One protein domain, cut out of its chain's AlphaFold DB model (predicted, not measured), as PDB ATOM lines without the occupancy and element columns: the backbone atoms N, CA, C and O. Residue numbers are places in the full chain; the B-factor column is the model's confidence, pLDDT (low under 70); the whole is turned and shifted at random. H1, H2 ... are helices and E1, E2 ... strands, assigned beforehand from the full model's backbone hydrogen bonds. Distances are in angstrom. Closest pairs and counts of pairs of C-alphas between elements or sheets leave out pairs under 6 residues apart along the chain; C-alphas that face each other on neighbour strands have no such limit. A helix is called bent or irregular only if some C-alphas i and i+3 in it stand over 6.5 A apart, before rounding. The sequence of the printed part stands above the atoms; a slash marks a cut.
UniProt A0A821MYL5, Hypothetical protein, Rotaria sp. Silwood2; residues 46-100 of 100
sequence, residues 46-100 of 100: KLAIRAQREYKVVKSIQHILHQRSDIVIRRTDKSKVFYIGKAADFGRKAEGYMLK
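What this domain is: This is residues 46 to 100 of the 100 residues of the protein "Hypothetical protein" of Rotaria sp. Silwood2 (UniProt A0A821MYL5). A small two-stranded hairpin, E1 and E2, stands between two helical arms: the long helix H1 reaches away from it on one side and the shorter helix H2 on the other. Both helices join the hairpin at the same end, where Ile 71 and Lys 86 face each other, the turn of residues 76 to 81 sticks out at the other end, and the two helices stay apart. The printed part has 55 residues with two named helices and two named strands, in the order H1, E1, E2, H2; the sheet, E1 - E2, is antiparallel, and the class is mixed, helices and strands. The whole is only just extended, close to loose, with a radius of gyration of the C-alphas of 15.3 A, and it is flat, spanning 51 by 27 by 8 A.

How they stand to each other: Strand E1, residues 71 to 75, and strand E2, residues 82 to 86, form an antiparallel hairpin, with 151 degrees between their directions. C-alphas 71 and 86 face each other at 4.4 A, and C-alphas 75 and 82 at 4.7 A. N 72 and O 85 are within hydrogen-bond range at 2.9 A, as are N 83 and O 74 at 2.9 A. Helix H2, residues 87 to 98, has 2 pairs of C-alphas within 8 A with E1; the closest are those of Ile 71 and Ala 87, 5.9 A apart. Helix H1, residues 46 to 67, also has 2 such pairs with E1, the closest being the C-alphas of Leu 65 and Ile 71 at 6.3 A. H1 is apart from E2 and from H2. In H1 and H2 every O i to N i+4 pair is within hydrogen-bond range, and neither helix is bent.

Where its parts are: E1 begins at C-alpha 71, (169.574, 112.968, 130.219), and runs 13.5 A to C-alpha 75; E2 measures 13.2 A from C-alpha 82 to C-alpha 86. H1 runs 32.1 A from C-alpha 46 at (187.511, 96.833, 152.307) to C-alpha 67. H2 runs 17.0 A from C-alpha 87 to C-alpha 98 at (147.914, 107.862, 126.225).

The domain as a whole: The two C-alphas farthest apart are those of Lys 46 and Leu 99, at 51.1 A. Residues 46 to 60, which belong to H1, stand free, as do residues 76 to 81 and residues 91 to 100, of which 91 to 98 belong to H2. The links from H1 to E1 and from E2 to H2 are tight, the link from E1 to E2 is short, and no link is long. The printed part has no cut and ends at residue 100, the chain's last. The mean pLDDT of the printed part is 83.6; residues 77 to 80 and residue 100 are under 70.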
ATOM      1  N   LYS A  46     188.431  97.279 153.360       90.12
ATOM      2  CA  LYS A  46     187.511  96.833 152.307       90.12
ATOM      3  C   LYS A  46     186.282  97.740 152.168       90.12
ATOM      4  O   LYS A  46     185.954  98.134 151.052       90.12
ATOM      5  N   LEU A  47     185.619  98.077 153.275       87.00
ATOM      6  CA  LEU A  47     184.462  98.977 153.276       87.00
ATOM      7  C   LEU A  47     184.856 100.402 152.885       87.00
ATOM      8  O   LEU A  47     184.163 101.012 152.078       87.00
ATOM      9  N   ALA A  48     185.993 100.898 153.373       87.19
ATOM     10  CA  ALA A  48     186.494 102.221 153.010       87.19
ATOM     11  C   ALA A  48     186.789 102.333 151.500       87.19
ATOM     12  O   ALA A  48     186.333 103.268 150.844       87.19
ATOM     13  N   ILE A  49     187.483 101.343 150.921       92.56
ATOM     14  CA  ILE A  49     187.753 101.287 149.474       92.56
ATOM     15  C   ILE A  49     186.445 101.215 148.681       92.56
ATOM     16  O   ILE A  49     186.297 101.904 147.671       92.56
ATOM     17  N   ARG A  50     185.489 100.389 149.124       93.44
ATOM     18  CA  ARG A  50     184.180 100.270 148.476       93.44
ATOM     19  C   ARG A  50     183.436 101.606 148.481       93.44
ATOM     20  O   ARG A  50     183.025 102.053 147.416       93.44
ATOM     21  N   ALA A  51     183.344 102.262 149.634       89.19
ATOM     22  CA  ALA A  51     182.682 103.556 149.770       89.19
ATOM     23  C   ALA A  51     183.329 104.626 148.874       89.19
ATOM     24  O   ALA A  51     182.627 105.361 148.186       89.19
ATOM     25  N   GLN A  52     184.665 104.676 148.800       93.06
ATOM     26  CA  GLN A  52     185.365 105.601 147.902       93.06
ATOM     27  C   GLN A  52     185.073 105.328 146.421       93.06
ATOM     28  O   GLN A  52     184.923 106.271 145.642       93.06
ATOM     29  N   ARG A  53     184.999 104.055 146.011       94.44
ATOM     30  CA  ARG A  53     184.647 103.683 144.632       94.44
ATOM     31  C   ARG A  53     183.219 104.100 144.298       94.44
ATOM     32  O   ARG A  53     183.012 104.759 143.286       94.44
ATOM     33  N   GLU A  54     182.265 103.766 145.162       92.38
ATOM     34  CA  GLU A  54     180.857 104.135 144.985       92.38
ATOM     35  C   GLU A  54     180.689 105.660 144.940       92.38
ATOM     36  O   GLU A  54     180.041 106.180 144.034       92.38
ATOM     37  N   TYR A  55     181.365 106.399 145.823       92.81
ATOM     38  CA  TYR A  55     181.356 107.863 145.813       92.81
ATOM     39  C   TYR A  55     181.878 108.452 144.493       92.81
ATOM     40  O   TYR A  55     181.263 109.364 143.939       92.81
ATOM     41  N   LYS A  56     182.982 107.919 143.950       94.12
ATOM     42  CA  LYS A  56     183.522 108.361 142.653       94.12
ATOM     43  C   LYS A  56     182.539 108.119 141.508       94.12
ATOM     44  O   LYS A  56     182.397 108.989 140.655       94.12
ATOM     45  N   VAL A  57     181.847 106.979 141.510       90.88
ATOM     46  CA  VAL A  57     180.809 106.663 140.514       90.88
ATOM     47  C   VAL A  57     179.633 107.632 140.626       90.88
ATOM     48  O   VAL A  57     179.182 108.178 139.626       90.88
ATOM     49  N   VAL A  58     179.155 107.910 141.841       89.31
ATOM     50  CA  VAL A  58     178.071 108.883 142.042       89.31
ATOM     51  C   VAL A  58     178.489 110.269 141.547       89.31
ATOM     52  O   VAL A  58     177.727 110.919 140.834       89.31
ATOM     53  N   LYS A  59     179.714 110.707 141.859       93.56
ATOM     54  CA  LYS A  59     180.242 111.993 141.391       93.56
ATOM     55  C   LYS A  59     180.364 112.072 139.870       93.56
ATOM     56  O   LYS A  59     180.034 113.115 139.310       93.56
ATOM     57  N   SER A  60     180.808 111.007 139.200       89.44
ATOM     58  CA  SER A  60     180.897 111.001 137.736       89.44
ATOM     59  C   SER A  60     179.515 111.048 137.086       89.44
ATOM     60  O   SER A  60     179.316 111.828 136.158       89.44
ATOM     61  N   ILE A  61     178.538 110.305 137.617       86.50
ATOM     62  CA  ILE A  61     177.142 110.370 137.161       86.50
ATOM     63  C   ILE A  61     176.596 111.791 137.328       86.50
ATOM     64  O   ILE A  61     176.063 112.351 136.374       86.50
ATOM     65  N   GLN A  62     176.769 112.404 138.502       87.81
ATOM     66  CA  GLN A  62     176.342 113.786 138.745       87.81
ATOM     67  C   GLN A  62     176.971 114.761 137.745       87.81
ATOM     68  O   GLN A  62     176.269 115.596 137.184       87.81
ATOM     69  N   HIS A  63     178.274 114.637 137.488       90.88
ATOM     70  CA  HIS A  63     178.974 115.490 136.530       90.88
ATOM     71  C   HIS A  63     178.406 115.363 135.110       90.88
ATOM     72  O   HIS A  63     178.132 116.377 134.470       90.88
ATOM     73  N   ILE A  64     178.162 114.134 134.646       87.31
ATOM     74  CA  ILE A  64     177.563 113.877 133.330       87.31
ATOM     75  C   ILE A  64     176.166 114.498 133.244       87.31
ATOM     76  O   ILE A  64     175.863 115.176 132.266       87.31
ATOM     77  N   LEU A  65     175.327 114.322 134.269       86.69
ATOM     78  CA  LEU A  65     173.979 114.899 134.298       86.69
ATOM     79  C   LEU A  65     173.995 116.431 134.289       86.69
ATOM     80  O   LEU A  65     173.149 117.045 133.647       86.69
ATOM     81  N   HIS A  66     174.972 117.057 134.950       87.81
ATOM     82  CA  HIS A  66     175.142 118.509 134.893       87.81
ATOM     83  C   HIS A  66     175.493 119.015 133.486       87.81
ATOM     84  O   HIS A  66     175.112 120.127 133.135       87.81
ATOM     85  N   GLN A  67     176.202 118.221 132.682       90.94
ATOM     86  CA  GLN A  67     176.571 118.576 131.306       90.94
ATOM     87  C   GLN A  67     175.504 118.193 130.273       90.94
ATOM     88  O   GLN A  67     175.471 118.747 129.177       90.94
ATOM     89  N   ARG A  68     174.651 117.220 130.599       89.00
ATOM     90  CA  ARG A  68     173.651 116.637 129.702       89.00
ATOM     91  C   ARG A  68     172.258 116.839 130.279       89.00
ATOM     92  O   ARG A  68     171.666 115.909 130.818       89.00
ATOM     93  N   SER A  69     171.724 118.051 130.115       86.00
ATOM     94  CA  SER A  69     170.357 118.392 130.541       86.00
ATOM     95  C   SER A  69     169.274 117.567 129.834       86.00
ATOM     96  O   SER A  69     168.147 117.485 130.317       86.00
ATOM     97  N   ASP A  70     169.608 116.931 128.707       89.31
ATOM     98  CA  ASP A  70     168.726 116.019 127.985       89.31
ATOM     99  C   ASP A  70     168.621 114.635 128.638       89.31
ATOM    100  O   ASP A  70     167.687 113.902 128.323       89.31
ATOM    101  N   ILE A  71     169.547 114.263 129.530       89.12
ATOM    102  CA  ILE A  71     169.574 112.968 130.219       89.12
ATOM    103  C   ILE A  71     168.959 113.115 131.611       89.12
ATOM    104  O   ILE A  71     169.341 113.980 132.393       89.12
ATOM    105  N   VAL A  72     168.036 112.217 131.953       84.94
ATOM    106  CA  VAL A  72     167.372 112.196 133.259       84.94
ATOM    107  C   VAL A  72     167.487 110.825 133.915       84.94
ATOM    108  O   VAL A  72     167.496 109.788 133.247       84.94
ATOM    109  N   ILE A  73     167.550 110.827 135.247       84.94
ATOM    110  CA  ILE A  73     167.409 109.622 136.065       84.94
ATOM    111  C   ILE A  73     165.970 109.552 136.555       84.94
ATOM    112  O   ILE A  73     165.501 110.446 137.258       84.94
ATOM    113  N   ARG A  74     165.272 108.464 136.227       78.62
ATOM    114  CA  ARG A  74     163.908 108.210 136.691       78.62
ATOM    115  C   ARG A  74     163.848 106.902 137.462       78.62
ATOM    116  O   ARG A  74     164.376 105.880 137.031       78.62
ATOM    117  N   ARG A  75     163.146 106.919 138.591       77.31
ATOM    118  CA  ARG A  75     162.762 105.705 139.311       77.31
ATOM    119  C   ARG A  75     161.599 105.046 138.575       77.31
ATOM    120  O   ARG A  75     160.567 105.684 138.365       77.31
ATOM    121  N   THR A  76     161.768 103.793 138.169       70.00
ATOM    122  CA  THR A  76     160.664 103.015 137.604       70.00
ATOM    123  C   THR A  76     159.767 102.514 138.737       70.00
ATOM    124  O   THR A  76     160.226 102.141 139.819       70.00
ATOM    125  N   ASP A  77     158.467 102.526 138.490       69.44
ATOM    126  CA  ASP A  77     157.439 101.920 139.334       69.44
ATOM    127  C   ASP A  77     157.530 100.385 139.311       69.44
ATOM    128  O   ASP A  77     157.396  99.740 140.348       69.44
ATOM    129  N   LYS A  78     157.840  99.807 138.144       68.12
ATOM    130  CA  LYS A  78     157.806  98.354 137.917       68.12
ATOM    131  C   LYS A  78     159.005  97.571 138.448       68.12
ATOM    132  O   LYS A  78     158.832  96.415 138.813       68.12
ATOM    133  N   SER A  79     160.214  98.141 138.474       63.03
ATOM    134  CA  SER A  79     161.429  97.360 138.780       63.03
ATOM    135  C   SER A  79     162.207  97.817 140.014       63.03
ATOM    136  O   SER A  79     163.210  97.195 140.343       63.03
ATOM    137  N   LYS A  80     161.777  98.867 140.731       65.19
ATOM    138  CA  LYS A  80     162.570  99.513 141.807       65.19
ATOM    139  C   LYS A  80     164.006  99.879 141.372       65.19
ATOM    140  O   LYS A  80     164.853 100.152 142.220       65.19
ATOM    141  N   VAL A  81     164.281  99.899 140.066       70.69
ATOM    142  CA  VAL A  81     165.581 100.226 139.475       70.69
ATOM    143  C   VAL A  81     165.518 101.643 138.906       70.69
ATOM    144  O   VAL A  81     164.470 102.115 138.460       70.69
ATOM    145  N   PHE A  82     166.648 102.342 138.939       74.81
ATOM    146  CA  PHE A  82     166.798 103.635 138.283       74.81
ATOM    147  C   PHE A  82     167.093 103.430 136.798       74.81
ATOM    148  O   PHE A  82     167.999 102.682 136.438       74.81
ATOM    149  N   TYR A  83     166.346 104.112 135.939       79.81
ATOM    150  CA  TYR A  83     166.628 104.168 134.513       79.81
ATOM    151  C   TYR A  83     167.249 105.525 134.172       79.81
ATOM    152  O   TYR A  83     166.756 106.566 134.612       79.81
ATOM    153  N   ILE A  84     168.334 105.492 133.398       84.06
ATOM    154  CA  ILE A  84     169.063 106.667 132.917       84.06
ATOM    155  C   ILE A  84     168.889 106.715 131.400       84.06
ATOM    156  O   ILE A  84     169.251 105.763 130.710       84.06
ATOM    157  N   GLY A  85     168.324 107.799 130.879       85.12
ATOM    158  CA  GLY A  85     168.061 107.945 129.446       85.12
ATOM    159  C   GLY A  85     167.621 109.356 129.079       85.12
ATOM    160  O   GLY A  85     167.538 110.223 129.951       85.12
ATOM    161  N   LYS A  86     167.343 109.606 127.795       88.81
ATOM    162  CA  LYS A  86     166.950 110.945 127.343       88.81
ATOM    163  C   LYS A  86     165.521 111.274 127.756       88.81
ATOM    164  O   LYS A  86     164.629 110.449 127.570       88.81
ATOM    165  N   ALA A  87     165.275 112.504 128.201       86.06
ATOM    166  CA  ALA A  87     163.946 113.026 128.531       86.06
ATOM    167  C   ALA A  87     162.925 112.776 127.398       86.06
ATOM    168  O   ALA A  87     161.811 112.310 127.644       86.06
ATOM    169  N   ALA A  88     163.345 112.987 126.147       87.12
ATOM    170  CA  ALA A  88     162.515 112.790 124.958       87.12
ATOM    171  C   ALA A  88     162.065 111.333 124.732       87.12
ATOM    172  O   ALA A  88     160.987 111.105 124.186       87.12
ATOM    173  N   ASP A  89     162.858 110.335 125.145       86.44
ATOM    174  CA  ASP A  89     162.459 108.923 125.039       86.44
ATOM    175  C   ASP A  89     161.292 108.611 125.984       86.44
ATOM    176  O   ASP A  89     160.431 107.786 125.675       86.44
ATOM    177  N   PHE A  90     161.232 109.290 127.134       79.19
ATOM    178  CA  PHE A  90     160.111 109.155 128.059       79.19
ATOM    179  C   PHE A  90     158.866 109.875 127.567       79.19
ATOM    180  O   PHE A  90     157.789 109.305 127.707       79.19
ATOM    181  N   GLY A  91     159.011 111.078 126.997       81.81
ATOM    182  CA  GLY A  91     157.897 111.800 126.373       81.81
ATOM    183  C   GLY A  91     157.191 110.915 125.347       81.81
ATOM    184  O   GLY A  91     156.015 110.603 125.509       81.81
ATOM    185  N   ARG A  92     157.962 110.343 124.413       86.19
ATOM    186  CA  ARG A  92     157.448 109.398 123.407       86.19
ATOM    187  C   ARG A  92     156.777 108.162 124.008       86.19
ATOM    188  O   ARG A  92     155.748 107.712 123.511       86.19
ATOM    189  N   LYS A  93     157.338 107.583 125.077       82.62
ATOM    190  CA  LYS A  93     156.708 106.439 125.758       82.62
ATOM    191  C   LYS A  93     155.399 106.820 126.447       82.62
ATOM    192  O   LYS A  93     154.467 106.027 126.411       82.62
ATOM    193  N   ALA A  94     155.336 107.985 127.089       80.06
ATOM    194  CA  ALA A  94     154.131 108.463 127.758       80.06
ATOM    195  C   ALA A  94     153.012 108.735 126.743       80.06
ATOM    196  O   ALA A  94     151.905 108.237 126.926       80.06
ATOM    197  N   GLU A  95     153.328 109.411 125.638       84.31
ATOM    198  CA  GLU A  95     152.408 109.617 124.511       84.31
ATOM    199  C   GLU A  95     151.871 108.284 123.972       84.31
ATOM    200  O   GLU A  95     150.664 108.114 123.824       84.31
ATOM    201  N   GLY A  96     152.745 107.292 123.776       82.94
ATOM    202  CA  GLY A  96     152.338 105.956 123.330       82.94
ATOM    203  C   GLY A  96     151.416 105.203 124.301       82.94
ATOM    204  O   GLY A  96     150.679 104.323 123.861       82.94
ATOM    205  N   TYR A  97     151.433 105.527 125.600       77.38
ATOM    206  CA  TYR A  97     150.473 104.989 126.572       77.38
ATOM    207  C   TYR A  97     149.148 105.755 126.594       77.38
ATOM    208  O   TYR A  97     148.141 105.149 126.923       77.38
ATOM    209  N   MET A  98     149.141 107.051 126.270       73.12
ATOM    210  CA  MET A  98     147.914 107.862 126.225       73.12
ATOM    211  C   MET A  98     147.095 107.642 124.947       73.12
ATOM    212  O   MET A  98     145.905 107.934 124.929       73.12
ATOM    213  N   LEU A  99     147.732 107.155 123.879       70.31
ATOM    214  CA  LEU A  99     147.091 106.823 122.601       70.31
ATOM    215  C   LEU A  99     146.506 105.395 122.554       70.31
ATOM    216  O   LEU A  99     145.987 104.991 121.515       70.31
ATOM    217  N   LYS A 100     146.624 104.625 123.642       53.66
ATOM    218  CA  LYS A 100     146.012 103.300 123.824       53.66
ATOM    219  C   LYS A 100     144.867 103.379 124.817       53.66
ATOM    220  O   LYS A 100     143.901 102.616 124.609       53.66
TER     221      LYS A 100